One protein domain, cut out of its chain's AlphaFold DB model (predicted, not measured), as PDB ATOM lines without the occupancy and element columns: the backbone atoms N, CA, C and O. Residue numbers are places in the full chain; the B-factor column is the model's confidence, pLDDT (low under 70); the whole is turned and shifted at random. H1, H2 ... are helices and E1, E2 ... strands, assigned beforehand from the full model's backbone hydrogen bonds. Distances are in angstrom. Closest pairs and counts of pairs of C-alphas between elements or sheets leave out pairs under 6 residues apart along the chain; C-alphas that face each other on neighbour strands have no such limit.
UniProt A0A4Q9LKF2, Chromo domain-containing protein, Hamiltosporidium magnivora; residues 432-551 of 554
ATOM      1  N   VAL A 432     217.702 250.387 192.201       96.44
ATOM      2  CA  VAL A 432     217.915 251.786 191.794       96.44
ATOM      3  C   VAL A 432     216.613 252.324 191.204       96.44
ATOM      4  O   VAL A 432     215.937 251.616 190.452       96.44
ATOM      5  N   ILE A 433     216.278 253.573 191.525       96.56
ATOM      6  CA  ILE A 433     215.141 254.299 190.953       96.56
ATOM      7  C   ILE A 433     215.606 255.598 190.278       96.56
ATOM      8  O   ILE A 433     216.526 256.260 190.755       96.56
ATOM      9  N   THR A 434     214.950 255.967 189.181       95.94
ATOM     10  CA  THR A 434     214.991 257.304 188.560       95.94
ATOM     11  C   THR A 434     213.559 257.823 188.379       95.94
ATOM     12  O   THR A 434     212.608 257.089 188.643       95.94
ATOM     13  N   ILE A 435     213.374 259.079 187.970       94.00
ATOM     14  CA  ILE A 435     212.073 259.771 187.946       94.00
ATOM     15  C   ILE A 435     211.874 260.451 186.585       94.00
ATOM     16  O   ILE A 435     212.801 261.077 186.070       94.00
ATOM     17  N   THR A 436     210.674 260.374 186.005       93.06
ATOM     18  CA  THR A 436     210.321 261.174 184.820       93.06
ATOM     19  C   THR A 436     210.118 262.655 185.156       93.06
ATOM     20  O   THR A 436     209.747 263.022 186.273       93.06
ATOM     21  N   ARG A 437     210.308 263.532 184.157       90.94
ATOM     22  CA  ARG A 437     210.037 264.974 184.297       90.94
ATOM     23  C   ARG A 437     208.583 265.253 184.685       90.94
ATOM     24  O   ARG A 437     208.353 266.098 185.539       90.94
ATOM     25  N   SER A 438     207.629 264.551 184.070       89.75
ATOM     26  CA  SER A 438     206.194 264.704 184.341       89.75
ATOM     27  C   SER A 438     205.874 264.435 185.810       89.75
ATOM     28  O   SER A 438     205.371 265.324 186.489       89.75
ATOM     29  N   LEU A 439     206.267 263.263 186.321       90.69
ATOM     30  CA  LEU A 439     206.039 262.890 187.716       90.69
ATOM     31  C   LEU A 439     206.710 263.861 188.692       90.69
ATOM     32  O   LEU A 439     206.084 264.279 189.661       90.69
ATOM     33  N   LEU A 440     207.965 264.245 188.439       88.75
ATOM     34  CA  LEU A 440     208.680 265.160 189.328       88.75
ATOM     35  C   LEU A 440     207.996 266.537 189.401       88.75
ATOM     36  O   LEU A 440     207.932 267.136 190.470       88.75
ATOM     37  N   PHE A 441     207.455 267.026 188.282       87.56
ATOM     38  CA  PHE A 441     206.753 268.311 188.200       87.56
ATOM     39  C   PHE A 441     205.286 268.234 188.680       87.56
ATOM     40  O   PHE A 441     204.630 269.271 188.763       87.56
ATOM     41  N   ASN A 442     204.775 267.048 189.036       85.88
ATOM     42  CA  ASN A 442     203.425 266.836 189.563       85.88
ATOM     43  C   ASN A 442     203.465 266.260 190.989       85.88
ATOM     44  O   ASN A 442     203.221 265.078 191.235       85.88
ATOM     45  N   VAL A 443     203.743 267.131 191.963       76.94
ATOM     46  CA  VAL A 443     203.915 266.758 193.383       76.94
ATOM     47  C   VAL A 443     202.656 266.198 194.066       76.94
ATOM     48  O   VAL A 443     202.739 265.732 195.198       76.94
ATOM     49  N   ASN A 444     201.503 266.204 193.388       80.56
ATOM     50  CA  ASN A 444     200.239 265.668 193.901       80.56
ATOM     51  C   ASN A 444     200.087 264.143 193.688       80.56
ATOM     52  O   ASN A 444     199.069 263.570 194.080       80.56
ATOM     53  N   VAL A 445     201.054 263.466 193.051       84.81
ATOM     54  CA  VAL A 445     200.975 262.018 192.797       84.81
ATOM     55  C   VAL A 445     201.173 261.210 194.088       84.81
ATOM     56  O   VAL A 445     202.237 261.220 194.707       84.81
ATOM     57  N   SER A 446     200.136 260.456 194.462       85.81
ATOM     58  CA  SER A 446     200.093 259.643 195.686       85.81
ATOM     59  C   SER A 446     201.243 258.629 195.779       85.81
ATOM     60  O   SER A 446     201.482 257.841 194.857       85.81
ATOM     61  N   GLY A 447     201.942 258.631 196.917       86.50
ATOM     62  CA  GLY A 447     203.111 257.790 197.177       86.50
ATOM     63  C   GLY A 447     204.452 258.377 196.721       86.50
ATOM     64  O   GLY A 447     205.481 257.763 196.985       86.50
ATOM     65  N   LEU A 448     204.488 259.526 196.025       91.25
ATOM     66  CA  LEU A 448     205.749 260.091 195.518       91.25
ATOM     67  C   LEU A 448     206.710 260.459 196.657       91.25
ATOM     68  O   LEU A 448     207.837 259.971 196.680       91.25
ATOM     69  N   LEU A 449     206.258 261.275 197.613       89.62
ATOM     70  CA  LEU A 449     207.066 261.676 198.772       89.62
ATOM     71  C   LEU A 449     207.510 260.466 199.607       89.62
ATOM     72  O   LEU A 449     208.672 260.396 199.988       89.62
ATOM     73  N   ASP A 450     206.632 259.484 199.821       90.62
ATOM     74  CA  ASP A 450     206.933 258.293 200.629       90.62
ATOM     75  C   ASP A 450     208.058 257.444 200.016       90.62
ATOM     76  O   ASP A 450     208.955 256.978 200.717       90.62
ATOM     77  N   VAL A 451     208.050 257.278 198.687       93.62
ATOM     78  CA  VAL A 451     209.108 256.568 197.951       93.62
ATOM     79  C   VAL A 451     210.427 257.349 197.964       93.62
ATOM     80  O   VAL A 451     211.492 256.743 198.106       93.62
ATOM     81  N   LEU A 452     210.376 258.678 197.841       93.69
ATOM     82  CA  LEU A 452     211.570 259.526 197.872       93.69
ATOM     83  C   LEU A 452     212.213 259.543 199.265       93.69
ATOM     84  O   LEU A 452     213.416 259.298 199.365       93.69
ATOM     85  N   ASN A 453     211.420 259.728 200.323       91.88
ATOM     86  CA  ASN A 453     211.875 259.667 201.714       91.88
ATOM     87  C   ASN A 453     212.522 258.307 202.015       91.88
ATOM     88  O   ASN A 453     213.675 258.263 202.440       91.88
ATOM     89  N   TYR A 454     211.862 257.195 201.663       93.25
ATOM     90  CA  TYR A 454     212.421 255.848 201.834       93.25
ATOM     91  C   TYR A 454     213.763 255.654 201.105       93.25
ATOM     92  O   TYR A 454     214.672 255.022 201.639       93.25
ATOM     93  N   SER A 455     213.924 256.212 199.899       93.81
ATOM     94  CA  SER A 455     215.193 256.137 199.153       93.81
ATOM     95  C   SER A 455     216.322 256.997 199.746       93.81
ATOM     96  O   SER A 455     217.500 256.720 199.517       93.81
ATOM     97  N   ASN A 456     215.968 258.025 200.522       93.25
ATOM     98  CA  ASN A 456     216.898 258.893 201.241       93.25
ATOM     99  C   ASN A 456     217.289 258.299 202.611       93.25
ATOM    100  O   ASN A 456     218.444 258.390 203.017       93.25
ATOM    101  N   GLU A 457     216.345 257.647 203.293       92.56
ATOM    102  CA  GLU A 457     216.529 256.983 204.594       92.56
ATOM    103  C   GLU A 457     217.201 255.603 204.475       92.56
ATOM    104  O   GLU A 457     217.975 255.207 205.351       92.56
ATOM    105  N   HIS A 458     216.955 254.872 203.381       92.88
ATOM    106  CA  HIS A 458     217.475 253.519 203.141       92.88
ATOM    107  C   HIS A 458     218.208 253.377 201.788       92.88
ATOM    108  O   HIS A 458     217.829 252.542 200.956       92.88
ATOM    109  N   PRO A 459     219.297 254.141 201.552       90.31
ATOM    110  CA  PRO A 459     220.043 254.125 200.288       90.31
ATOM    111  C   PRO A 459     220.733 252.780 199.989       90.31
ATOM    112  O   PRO A 459     221.134 252.517 198.848       90.31
ATOM    113  N   ASP A 460     220.881 251.902 200.986       89.69
ATOM    114  CA  ASP A 460     221.363 250.528 200.834       89.69
ATOM    115  C   ASP A 460     220.302 249.601 200.201       89.69
ATOM    116  O   ASP A 460     220.653 248.771 199.353       89.69
ATOM    117  N   LYS A 461     219.019 249.789 200.552       91.12
ATOM    118  CA  LYS A 461     217.859 249.088 199.979       91.12
ATOM    119  C   LYS A 461     217.432 249.695 198.635       91.12
ATOM    120  O   LYS A 461     217.285 248.965 197.648       91.12
ATOM    121  N   CYS A 462     217.239 251.014 198.576       94.94
ATOM    122  CA  CYS A 462     216.688 251.740 197.429       94.94
ATOM    123  C   CYS A 462     217.518 252.993 197.129       94.94
ATOM    124  O   CYS A 462     217.539 253.926 197.919       94.94
ATOM    125  N   LEU A 463     218.205 253.020 195.984       95.56
ATOM    126  CA  LEU A 463     219.092 254.122 195.610       95.56
ATOM    127  C   LEU A 463     218.440 255.022 194.552       95.56
ATOM    128  O   LEU A 463     218.235 254.590 193.419       95.56
ATOM    129  N   LEU A 464     218.165 256.281 194.887       96.81
ATOM    130  CA  LEU A 464     217.685 257.273 193.923       96.81
ATOM    131  C   LEU A 464     218.832 257.831 193.069       96.81
ATOM    132  O   LEU A 464     219.883 258.201 193.595       96.81
ATOM    133  N   ARG A 465     218.647 257.904 191.746       96.81
ATOM    134  CA  ARG A 465     219.604 258.488 190.791       96.81
ATOM    135  C   ARG A 465     218.877 259.302 189.722       96.81
ATOM    136  O   ARG A 465     218.022 258.770 189.021       96.81
ATOM    137  N   VAL A 466     219.205 260.592 189.617       94.88
ATOM    138  CA  VAL A 466     218.481 261.583 188.799       94.88
ATOM    139  C   VAL A 466     219.452 262.314 187.854       94.88
ATOM    140  O   VAL A 466     220.527 262.719 188.304       94.88
ATOM    141  N   PRO A 467     219.107 262.548 186.570       94.19
ATOM    142  CA  PRO A 467     219.936 263.358 185.674       94.19
ATOM    143  C   PRO A 467     220.090 264.801 186.186       94.19
ATOM    144  O   PRO A 467     219.097 265.446 186.529       94.19
ATOM    145  N   GLY A 468     221.306 265.359 186.177       92.06
ATOM    146  CA  GLY A 468     221.568 266.717 186.685       92.06
ATOM    147  C   GLY A 468     220.807 267.835 185.961       92.06
ATOM    148  O   GLY A 468     220.449 268.834 186.588       92.06
ATOM    149  N   GLN A 469     220.471 267.651 184.679       90.69
ATOM    150  CA  GLN A 469     219.580 268.567 183.958       90.69
ATOM    151  C   GLN A 469     218.179 268.608 184.585       90.69
ATOM    152  O   GLN A 469     217.631 269.687 184.779       90.69
ATOM    153  N   LEU A 470     217.613 267.459 184.969       91.88
ATOM    154  CA  LEU A 470     216.276 267.402 185.565       91.88
ATOM    155  C   LEU A 470     216.243 268.069 186.951       91.88
ATOM    156  O   LEU A 470     215.283 268.766 187.270       91.88
ATOM    157  N   VAL A 471     217.313 267.930 187.740       93.25
ATOM    158  CA  VAL A 471     217.473 268.656 189.014       93.25
ATOM    159  C   VAL A 471     217.619 270.168 188.793       93.25
ATOM    160  O   VAL A 471     217.064 270.955 189.559       93.25
ATOM    161  N   SER A 472     218.316 270.586 187.733       91.81
ATOM    162  CA  SER A 472     218.478 272.005 187.378       91.81
ATOM    163  C   SER A 472     217.151 272.632 186.941       91.81
ATOM    164  O   SER A 472     216.756 273.677 187.458       91.81
ATOM    165  N   ASP A 473     216.413 271.949 186.066       91.94
ATOM    166  CA  ASP A 473     215.084 272.354 185.606       91.94
ATOM    167  C   ASP A 473     214.070 272.407 186.762       91.94
ATOM    168  O   ASP A 473     213.235 273.309 186.828       91.94
ATOM    169  N   PHE A 474     214.152 271.465 187.705       92.19
ATOM    170  CA  PHE A 474     213.304 271.462 188.897       92.19
ATOM    171  C   PHE A 474     213.657 272.596 189.871       92.19
ATOM    172  O   PHE A 474     212.759 273.178 190.474       92.19
ATOM    173  N   LYS A 475     214.936 272.987 189.979       92.38
ATOM    174  CA  LYS A 475     215.351 274.168 190.757       92.38
ATOM    175  C   LYS A 475     214.759 275.465 190.193       92.38
ATOM    176  O   LYS A 475     214.350 276.327 190.966       92.38
ATOM    177  N   LEU A 476     214.674 275.598 188.866       90.38
ATOM    178  CA  LEU A 476     213.963 276.718 188.234       90.38
ATOM    179  C   LEU A 476     212.474 276.691 188.615       90.38
ATOM    180  O   LEU A 476     211.947 277.695 189.093       90.38
ATOM    181  N   LYS A 477     211.829 275.520 188.522       86.81
ATOM    182  CA  LYS A 477     210.417 275.347 188.894       86.81
ATOM    183  C   LYS A 477     210.132 275.648 190.373       86.81
ATOM    184  O   LYS A 477     209.085 276.219 190.661       86.81
ATOM    185  N   LEU A 478     211.053 275.314 191.283       88.31
ATOM    186  CA  LEU A 478     210.977 275.644 192.713       88.31
ATOM    187  C   LEU A 478     210.999 277.163 192.953       88.31
ATOM    188  O   LEU A 478     210.225 277.672 193.759       88.31
ATOM    189  N   ASN A 479     211.857 277.896 192.240       86.81
ATOM    190  CA  ASN A 479     211.913 279.356 192.344       86.81
ATOM    191  C   ASN A 479     210.608 280.000 191.832       86.81
ATOM    192  O   ASN A 479     210.063 280.892 192.483       86.81
ATOM    193  N   GLU A 480     210.079 279.515 190.702       85.56
ATOM    194  CA  GLU A 480     208.784 279.941 190.146       85.56
ATOM    195  C   GLU A 480     207.597 279.652 191.082       85.56
ATOM    196  O   GLU A 480     206.614 280.388 191.064       85.56
ATOM    197  N   SER A 481     207.661 278.584 191.884       79.56
ATOM    198  CA  SER A 481     206.589 278.167 192.800       79.56
ATOM    199  C   SER A 481     206.754 278.675 194.236       79.56
ATOM    200  O   SER A 481     206.011 278.248 195.117       79.56
ATOM    201  N   SER A 482     207.653 279.634 194.475       74.12
ATOM    202  CA  SER A 482     207.927 280.250 195.791       74.12
ATOM    203  C   SER A 482     206.713 280.853 196.518       74.12
ATOM    204  O   SER A 482     206.770 281.066 197.726       74.12
ATOM    205  N   THR A 483     205.601 281.091 195.816       70.94
ATOM    206  CA  THR A 483     204.328 281.589 196.371       70.94
ATOM    207  C   THR A 483     203.200 280.547 196.395       70.94
ATOM    208  O   THR A 483     202.075 280.880 196.770       70.94
ATOM    209  N   SER A 484     203.446 279.289 196.001       77.62
ATOM    210  CA  SER A 484     202.399 278.261 195.952       77.62
ATOM    211  C   SER A 484     202.194 277.552 197.295       77.62
ATOM    212  O   SER A 484     203.132 277.292 198.046       77.62
ATOM    213  N   LEU A 485     200.957 277.109 197.550       72.00
ATOM    214  CA  LEU A 485     200.615 276.225 198.680       72.00
ATOM    215  C   LEU A 485     201.390 274.889 198.670       72.00
ATOM    216  O   LEU A 485     201.454 274.201 199.683       72.00
ATOM    217  N   SER A 486     201.968 274.518 197.526       77.44
ATOM    218  CA  SER A 486     202.760 273.302 197.320       77.44
ATOM    219  C   SER A 486     204.275 273.508 197.465       77.44
ATOM    220  O   SER A 486     205.019 272.533 197.347       77.44
ATOM    221  N   PHE A 487     204.755 274.730 197.734       83.88
ATOM    222  CA  PHE A 487     206.186 275.052 197.811       83.88
ATOM    223  C   PHE A 487     206.964 274.164 198.795       83.88
ATOM    224  O   PHE A 487     208.069 273.727 198.484       83.88
ATOM    225  N   SER A 488     206.376 273.823 199.945       83.88
ATOM    226  CA  SER A 488     206.983 272.914 200.930       83.88
ATOM    227  C   SER A 488     207.235 271.510 200.365       83.88
ATOM    228  O   SER A 488     208.308 270.948 200.573       83.88
ATOM    229  N   ALA A 489     206.299 270.964 199.582       83.00
ATOM    230  CA  ALA A 489     206.473 269.679 198.906       83.00
ATOM    231  C   ALA A 489     207.550 269.756 197.810       83.00
ATOM    232  O   ALA A 489     208.424 268.892 197.755       83.00
ATOM    233  N   TYR A 490     207.546 270.816 196.987       88.25
ATOM    234  CA  TYR A 490     208.605 271.056 195.996       88.25
ATOM    235  C   TYR A 490     209.990 271.188 196.657       88.25
ATOM    236  O   TYR A 490     210.962 270.623 196.159       88.25
ATOM    237  N   SER A 491     210.086 271.889 197.791       88.88
ATOM    238  CA  SER A 491     211.337 272.089 198.528       88.88
ATOM    239  C   SER A 491     211.864 270.782 199.127       88.88
ATOM    240  O   SER A 491     213.021 270.438 198.888       88.88
ATOM    241  N   ASN A 492     211.012 269.993 199.793       88.56
ATOM    242  CA  ASN A 492     211.386 268.677 200.324       88.56
ATOM    243  C   ASN A 492     211.891 267.732 199.218       88.56
ATOM    244  O   ASN A 492     212.906 267.058 199.384       88.56
ATOM    245  N   ILE A 493     211.226 267.721 198.057       91.88
ATOM    246  CA  ILE A 493     211.658 266.931 196.896       91.88
ATOM    247  C   ILE A 493     213.008 267.435 196.364       91.88
ATOM    248  O   ILE A 493     213.875 266.619 196.047       91.88
ATOM    249  N   PHE A 494     213.228 268.755 196.305       93.19
ATOM    250  CA  PHE A 494     214.501 269.329 195.859       93.19
ATOM    251  C   PHE A 494     215.673 268.912 196.761       93.19
ATOM    252  O   PHE A 494     216.723 268.509 196.254       93.19
ATOM    253  N   GLU A 495     215.479 268.939 198.083       92.06
ATOM    254  CA  GLU A 495     216.489 268.529 199.065       92.06
ATOM    255  C   GLU A 495     216.923 267.060 198.907       92.06
ATOM    256  O   GLU A 495     218.097 266.746 199.118       92.06
ATOM    257  N   ILE A 496     216.021 266.178 198.465       92.62
ATOM    258  CA  ILE A 496     216.310 264.760 198.200       92.62
ATOM    259  C   ILE A 496     217.002 264.573 196.836       92.62
ATOM    260  O   ILE A 496     218.042 263.910 196.738       92.62
ATOM    261  N   ILE A 497     216.469 265.167 195.757       94.38
ATOM    262  CA  ILE A 497     217.011 264.929 194.406       94.38
ATOM    263  C   ILE A 497     218.377 265.591 194.185       94.38
ATOM    264  O   ILE A 497     219.191 265.042 193.442       94.38
ATOM    265  N   LYS A 498     218.677 266.727 194.841       92.75
ATOM    266  CA  LYS A 498     219.961 267.438 194.664       92.75
ATOM    267  C   LYS A 498     221.171 266.601 195.096       92.75
ATOM    268  O   LYS A 498     222.232 266.698 194.490       92.75
ATOM    269  N   ASN A 499     220.984 265.740 196.099       90.50
ATOM    270  CA  ASN A 499     222.000 264.818 196.613       90.50
ATOM    271  C   ASN A 499     222.049 263.494 195.818       90.50
ATOM    272  O   ASN A 499     222.916 262.652 196.048       90.50
ATOM    273  N   SER A 500     221.125 263.316 194.869       94.00
ATOM    274  CA  SER A 500     220.921 262.097 194.079       94.00
ATOM    275  C   SER A 500     221.341 262.251 192.607       94.00
ATOM    276  O   SER A 500     220.986 261.417 191.773       94.00
ATOM    277  N   VAL A 501     222.078 263.316 192.271       94.38
ATOM    278  CA  VAL A 501     222.513 263.621 190.898       94.38
ATOM    279  C   VAL A 501     223.506 262.580 190.374       94.38
ATOM    280  O   VAL A 501     224.493 262.249 191.024       94.38
ATOM    281  N   GLU A 502     223.273 262.116 189.150       93.44
ATOM    282  CA  GLU A 502     224.180 261.248 188.399       93.44
ATOM    283  C   GLU A 502     224.134 261.647 186.920       93.44
ATOM    284  O   GLU A 502     223.098 261.528 186.260       93.44
ATOM    285  N   ASN A 503     225.259 262.151 186.408       88.44
ATOM    286  CA  ASN A 503     225.352 262.737 185.073       88.44
ATOM    287  C   ASN A 503     225.858 261.704 184.065       88.44
ATOM    288  O   ASN A 503     227.048 261.398 184.020       88.44
ATOM    289  N   ILE A 504     224.940 261.200 183.242       88.25
ATOM    290  CA  ILE A 504     225.219 260.294 182.125       88.25
ATOM    291  C   ILE A 504     224.615 260.922 180.866       88.25
ATOM    292  O   ILE A 504     223.477 261.394 180.897       88.25
ATOM    293  N   SER A 505     225.374 260.956 179.771       83.94
ATOM    294  CA  SER A 505     224.902 261.451 178.476       83.94
ATOM    295  C   SER A 505     224.002 260.410 177.807       83.94
ATOM    296  O   SER A 505     224.503 259.443 177.233       83.94
ATOM    297  N   CYS A 506     222.688 260.615 177.885       84.94
ATOM    298  CA  CYS A 506     221.667 259.744 177.302       84.94
ATOM    299  C   CYS A 506     220.625 260.579 176.547       84.94
ATOM    300  O   CYS A 506     220.319 261.705 176.939       84.94
ATOM    301  N   SER A 507     220.062 260.010 175.486       83.88
ATOM    302  CA  SER A 507     218.980 260.582 174.679       83.88
ATOM    303  C   SER A 507     217.589 260.382 175.296       83.88
ATOM    304  O   SER A 507     216.691 261.187 175.044       83.88
ATOM    305  N   SER A 508     217.403 259.346 176.124       88.31
ATOM    306  CA  SER A 508     216.132 259.043 176.796       88.31
ATOM    307  C   SER A 508     216.311 258.590 178.253       88.31
ATOM    308  O   SER A 508     217.416 258.276 178.705       88.31
ATOM    309  N   ILE A 509     215.205 258.545 179.004       87.94
ATOM    310  CA  ILE A 509     215.183 258.096 180.407       87.94
ATOM    311  C   ILE A 509     215.337 256.565 180.532       87.94
ATOM    312  O   ILE A 509     215.858 256.069 181.528       87.94
ATOM    313  N   GLU A 510     214.954 255.815 179.497       88.94
ATOM    314  CA  GLU A 510     215.145 254.366 179.358       88.94
ATOM    315  C   GLU A 510     216.602 254.008 179.029       88.94
ATOM    316  O   GLU A 510     217.151 253.049 179.580       88.94
ATOM    317  N   GLU A 511     217.262 254.805 178.184       89.31
ATOM    318  CA  GLU A 511     218.705 254.702 177.954       89.31
ATOM    319  C   GLU A 511     219.473 255.026 179.244       89.31
ATOM    320  O   GLU A 511     220.324 254.244 179.668       89.31
ATOM    321  N   TYR A 512     219.087 256.097 179.947       92.06
ATOM    322  CA  TYR A 512     219.635 256.445 181.261       92.06
ATOM    323  C   TYR A 512     219.465 255.316 182.290       92.06
ATOM    324  O   TYR A 512     220.420 254.977 182.992       92.06
ATOM    325  N   LEU A 513     218.293 254.666 182.345       91.50
ATOM    326  CA  LEU A 513     218.082 253.486 183.192       91.50
ATOM    327  C   LEU A 513     219.015 252.328 182.802       91.50
ATOM    328  O   LEU A 513     219.566 251.667 183.678       91.50
ATOM    329  N   THR A 514     219.231 252.106 181.505       89.25
ATOM    330  CA  THR A 514     220.128 251.052 180.999       89.25
ATOM    331  C   THR A 514     221.588 251.325 181.382       89.25
ATOM    332  O   THR A 514     222.305 250.411 181.793       89.25
ATOM    333  N   CYS A 515     222.030 252.585 181.346       91.19
ATOM    334  CA  CYS A 515     223.350 252.985 181.834       91.19
ATOM    335  C   CYS A 515     223.483 252.857 183.363       91.19
ATOM    336  O   CYS A 515     224.521 252.397 183.848       91.19
ATOM    337  N   LEU A 516     222.441 253.203 184.132       93.38
ATOM    338  CA  LEU A 516     222.395 252.949 185.579       93.38
ATOM    339  C   LEU A 516     222.473 251.450 185.893       93.38
ATOM    340  O   LEU A 516     223.189 251.059 186.814       93.38
ATOM    341  N   GLU A 517     221.780 250.609 185.125       92.25
ATOM    342  CA  GLU A 517     221.830 249.156 185.275       92.25
ATOM    343  C   GLU A 517     223.235 248.617 185.007       92.25
ATOM    344  O   GLU A 517     223.798 247.938 185.866       92.25
ATOM    345  N   LEU A 518     223.867 249.022 183.902       90.25
ATOM    346  CA  LEU A 518     225.260 248.674 183.611       90.25
ATOM    347  C   LEU A 518     226.234 249.092 184.726       90.25
ATOM    348  O   LEU A 518     227.129 248.313 185.067       90.25
ATOM    349  N   LYS A 519     226.045 250.279 185.322       92.44
ATOM    350  CA  LYS A 519     226.889 250.812 186.406       92.44
ATOM    351  C   LYS A 519     226.676 250.099 187.749       92.44
ATOM    352  O   LYS A 519     227.641 249.878 188.478       92.44
ATOM    353  N   TYR A 520     225.434 249.754 188.095       93.75
ATOM    354  CA  TYR A 520     225.056 249.314 189.446       93.75
ATOM    355  C   TYR A 520     224.642 247.835 189.567       93.75
ATOM    356  O   TYR A 520     224.435 247.364 190.687       93.75
ATOM    357  N   GLN A 521     224.561 247.069 188.476       92.06
ATOM    358  CA  GLN A 521     224.175 245.644 188.461       92.06
ATOM    359  C   GLN A 521     224.934 244.750 189.460       92.06
ATOM    360  O   GLN A 521     224.345 243.838 190.033       92.06
ATOM    361  N   THR A 522     226.215 245.008 189.747       90.00
ATOM    362  CA  THR A 522     226.998 244.238 190.740       90.00
ATOM    363  C   THR A 522     226.527 244.454 192.187       90.00
ATOM    364  O   THR A 522     226.857 243.658 193.070       90.00
ATOM    365  N   GLN A 523     225.740 245.508 192.434       90.56
ATOM    366  CA  GLN A 523     225.295 245.968 193.754       90.56
ATOM    367  C   GLN A 523     223.769 246.018 193.927       90.56
ATOM    368  O   GLN A 523     223.297 246.031 195.067       90.56
ATOM    369  N   ARG A 524     222.999 246.121 192.834       93.94
ATOM    370  CA  ARG A 524     221.545 246.356 192.837       93.94
ATOM    371  C   ARG A 524     220.812 245.385 191.908       93.94
ATOM    372  O   ARG A 524     221.318 245.050 190.841       93.94
ATOM    373  N   ARG A 525     219.641 244.890 192.329       93.44
ATOM    374  CA  ARG A 525     218.874 243.833 191.634       93.44
ATOM    375  C   ARG A 525     217.845 244.379 190.655       93.44
ATOM    376  O   ARG A 525     217.785 243.919 189.513       93.44
ATOM    377  N   PHE A 526     217.040 245.337 191.097       93.81
ATOM    378  CA  PHE A 526     215.974 245.929 190.290       93.81
ATOM    379  C   PHE A 526     216.296 247.370 189.887       93.81
ATOM    380  O   PHE A 526     217.008 248.077 190.597       93.81
ATOM    381  N   PHE A 527     215.747 247.790 188.753       94.12
ATOM    382  CA  PHE A 527     215.959 249.098 188.145       94.12
ATOM    383  C   PHE A 527     214.597 249.600 187.673       94.12
ATOM    384  O   PHE A 527     213.904 248.868 186.966       94.12
ATOM    385  N   PHE A 528     214.189 250.795 188.104       95.12
ATOM    386  CA  PHE A 528     212.880 251.356 187.757       95.12
ATOM    387  C   PHE A 528     212.939 252.838 187.397       95.12
ATOM    388  O   PHE A 528     213.698 253.614 187.974       95.12
ATOM    389  N   ILE A 529     212.050 253.227 186.490       95.31
ATOM    390  CA  ILE A 529     211.636 254.604 186.250       95.31
ATOM    391  C   ILE A 529     210.312 254.798 186.992       95.31
ATOM    392  O   ILE A 529     209.340 254.079 186.745       95.31
ATOM    393  N   LEU A 530     210.263 255.767 187.899       95.12
ATOM    394  CA  LEU A 530     209.019 256.241 188.485       95.12
ATOM    395  C   LEU A 530     208.347 257.202 187.502       95.12
ATOM    396  O   LEU A 530     208.977 258.148 187.026       95.12
ATOM    397  N   ASN A 531     207.070 256.963 187.212       93.19
ATOM    398  CA  ASN A 531     206.253 257.790 186.327       93.19
ATOM    399  C   ASN A 531     204.815 257.926 186.863       93.19
ATOM    400  O   ASN A 531     204.385 257.139 187.700       93.19
ATOM    401  N   GLU A 532     204.048 258.897 186.367       88.19
ATOM    402  CA  GLU A 532     202.635 259.086 186.746       88.19
ATOM    403  C   GLU A 532     201.762 257.878 186.371       88.19
ATOM    404  O   GLU A 532     200.828 257.523 187.089       88.19
ATOM    405  N   THR A 533     202.086 257.221 185.254       86.00
ATOM    406  CA  THR A 533     201.380 256.050 184.728       86.00
ATOM    407  C   THR A 533     202.320 254.853 184.596       86.00
ATOM    408  O   THR A 533     203.479 254.981 184.195       86.00
ATOM    409  N   ASN A 534     201.807 253.664 184.925       83.38
ATOM    410  CA  ASN A 534     202.499 252.397 184.700       83.38
ATOM    411  C   ASN A 534     202.392 252.027 183.214       83.38
ATOM    412  O   ASN A 534     201.313 251.667 182.743       83.38
ATOM    413  N   THR A 535     203.503 252.137 182.490       78.38
ATOM    414  CA  THR A 535     203.584 251.869 181.045       78.38
ATOM    415  C   THR A 535     204.426 250.634 180.708       78.38
ATOM    416  O   THR A 535     204.556 250.284 179.535       78.38
ATOM    417  N   GLY A 536     204.978 249.927 181.702       72.38
ATOM    418  CA  GLY A 536     205.748 248.708 181.458       72.38
ATOM    419  C   GLY A 536     206.412 248.115 182.699       72.38
ATOM    420  O   GLY A 536     206.360 248.660 183.794       72.38
ATOM    421  N   TYR A 537     207.103 246.986 182.528       73.06
ATOM    422  CA  TYR A 537     207.721 246.244 183.640       73.06
ATOM    423  C   TYR A 537     208.753 247.032 184.464       73.06
ATOM    424  O   TYR A 537     208.958 246.711 185.636       73.06
ATOM    425  N   PHE A 538     209.396 248.024 183.848       85.12
ATOM    426  CA  PHE A 538     210.404 248.889 184.463       85.12
ATOM    427  C   PHE A 538     209.875 250.306 184.752       85.12
ATOM    428  O   PHE A 538     210.570 251.071 185.410       85.12
ATOM    429  N   ILE A 539     208.669 250.664 184.283       91.31
ATOM    430  CA  ILE A 539     208.086 252.008 184.427       91.31
ATOM    431  C   ILE A 539     206.834 251.905 185.298       91.31
ATOM    432  O   ILE A 539     205.794 251.424 184.849       91.31
ATOM    433  N   VAL A 540     206.940 252.327 186.557       92.31
ATOM    434  CA  VAL A 540     205.941 252.064 187.606       92.31
ATOM    435  C   VAL A 540     205.482 253.352 188.286       92.31
ATOM    436  O   VAL A 540     206.227 254.328 188.357       92.31
ATOM    437  N   THR A 541     204.260 253.355 188.824       93.25
ATOM    438  CA  THR A 541     203.790 254.470 189.662       93.25
ATOM    439  C   THR A 541     204.399 254.391 191.065       93.25
ATOM    440  O   THR A 541     204.684 253.279 191.527       93.25
ATOM    441  N   PRO A 542     204.574 255.518 191.784       93.12
ATOM    442  CA  PRO A 542     205.114 255.505 193.146       93.12
ATOM    443  C   PRO A 542     204.335 254.584 194.089       93.12
ATOM    444  O   PRO A 542     204.932 253.765 194.780       93.12
ATOM    445  N   THR A 543     203.001 254.620 194.036       91.44
ATOM    446  CA  THR A 543     202.122 253.744 194.827       91.44
ATOM    447  C   THR A 543     202.355 252.261 194.505       91.44
ATOM    448  O   THR A 543     202.563 251.447 195.404       91.44
ATOM    449  N   ALA A 544     202.411 251.901 193.214       89.75
ATOM    450  CA  ALA A 544     202.645 250.522 192.787       89.75
ATOM    451  C   ALA A 544     204.067 250.027 193.105       89.75
ATOM    452  O   ALA A 544     204.261 248.822 193.300       89.75
ATOM    453  N   PHE A 545     205.050 250.929 193.165       91.44
ATOM    454  CA  PHE A 545     206.392 250.633 193.657       91.44
ATOM    455  C   PHE A 545     206.382 250.402 195.176       91.44
ATOM    456  O   PHE A 545     206.843 249.355 195.632       91.44
ATOM    457  N   TYR A 546     205.774 251.311 195.943       89.00
ATOM    458  CA  TYR A 546     205.684 251.247 197.401       89.00
ATOM    459  C   TYR A 546     205.051 249.932 197.887       89.00
ATOM    460  O   TYR A 546     205.683 249.176 198.628       89.00
ATOM    461  N   ASP A 547     203.856 249.583 197.396       86.75
ATOM    462  CA  ASP A 547     203.144 248.355 197.790       86.75
ATOM    463  C   ASP A 547     203.858 247.050 197.371       86.75
ATOM    464  O   ASP A 547     203.544 245.973 197.891       86.75
ATOM    465  N   ASN A 548     204.808 247.095 196.427       83.75
ATOM    466  CA  ASN A 548     205.498 245.899 195.929       83.75
ATOM    467  C   ASN A 548     206.957 245.745 196.355       83.75
ATOM    468  O   ASN A 548     207.428 244.607 196.348       83.75
ATOM    469  N   TYR A 549     207.648 246.831 196.706       82.81
ATOM    470  CA  TYR A 549     209.091 246.828 196.979       82.81
ATOM    471  C   TYR A 549     209.500 247.595 198.249       82.81
ATOM    472  O   TYR A 549     210.663 247.521 198.629       82.81
ATOM    473  N   ILE A 550     208.576 248.305 198.911       84.12
ATOM    474  CA  ILE A 550     208.825 248.979 200.200       84.12
ATOM    475  C   ILE A 550     208.039 248.275 201.309       84.12
ATOM    476  O   ILE A 550     208.615 247.707 202.229       84.12
ATOM    477  N   LYS A 551     206.716 248.186 201.156       78.81
ATOM    478  CA  LYS A 551     205.754 247.603 202.115       78.81
ATOM    479  C   LYS A 551     205.856 246.073 202.307       78.81
ATOM    480  O   LYS A 551     204.967 245.461 202.886       78.81
TER     481      LYS A 551
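Overview. This is residues 432 to 551 of the 554 residues of the protein "Chromo domain-containing protein" of Hamiltosporidium magnivora (UniProt A0A4Q9LKF2). A small sheet of three short parallel strands, in the order E2 E1 E3, forms the middle, with H2 and H6 over one face and H5 over the other; the helical hairpin H3 and H4 extends away from it, with little H1 packed on H3. The printed part has 120 residues, with six named helices and three named strands in the order E1 H1 H2 E2 H3 H4 H5 E3 H6, mostly helix. It is compact, with a radius of gyration of the C-alphas of 13.6 A and spans of 43 by 33 by 27 A.

Along the chain. E1, residues 432 to 435, begins at C-alpha 432 (217.915, 251.786, 191.794). E2 is residues 462 to 464 and E3 residues 526 to 530, 12.6 A. H1 is residues 437 to 441, H2 448 to 457, 14.4 A, H3 468 to 480, 18.7 A, H4 487 to 500, 20.0 A, and H5 509 to 520, 16.0 A. H6, residues 542 to 550, ends at C-alpha 550 (208.825, 248.979, 200.200).

Arrangement. N 434 and O 528 of E1 and E3 are 2.9 A apart, within hydrogen-bond range, as are N 433 and O 463 of E1 and E2, 2.9 A. E1, H1, H2 and E2 form a strand-helix-strand unit, parallel neighbours joined through helices, with a right-handed crossover. In three layers, helices on both faces, H2 at a height of 9.1 A and H6 at 10.3 A share one face, opposite H5 at 8.7 A. H2 touches H6, C-alphas 448 and 542 closest at 5.2 A. H4 only grazes the sheet with residues 496 to 500. H3 and H4 touch, C-alphas 478 and 490 closest at 6.1 A, at a shallow tilt of 19 degrees, opposite ways. H1 touches H3, C-alphas 437 and 470 closest at 6.8 A. Every O i to N i+4 pair is within hydrogen-bond range in H1, H2, H3 and H5, against 8 of 10 in H4 and 4 of 5 in H6.

Size, cuts and confidence. The C-alphas farthest apart, Thr 483 and Thr 522, are 44.1 A apart. The printed part has no cut; E3 to H6 is a long link of 11 residues. Mean pLDDT of the printed part is 89.2, and no printed residue is under 70.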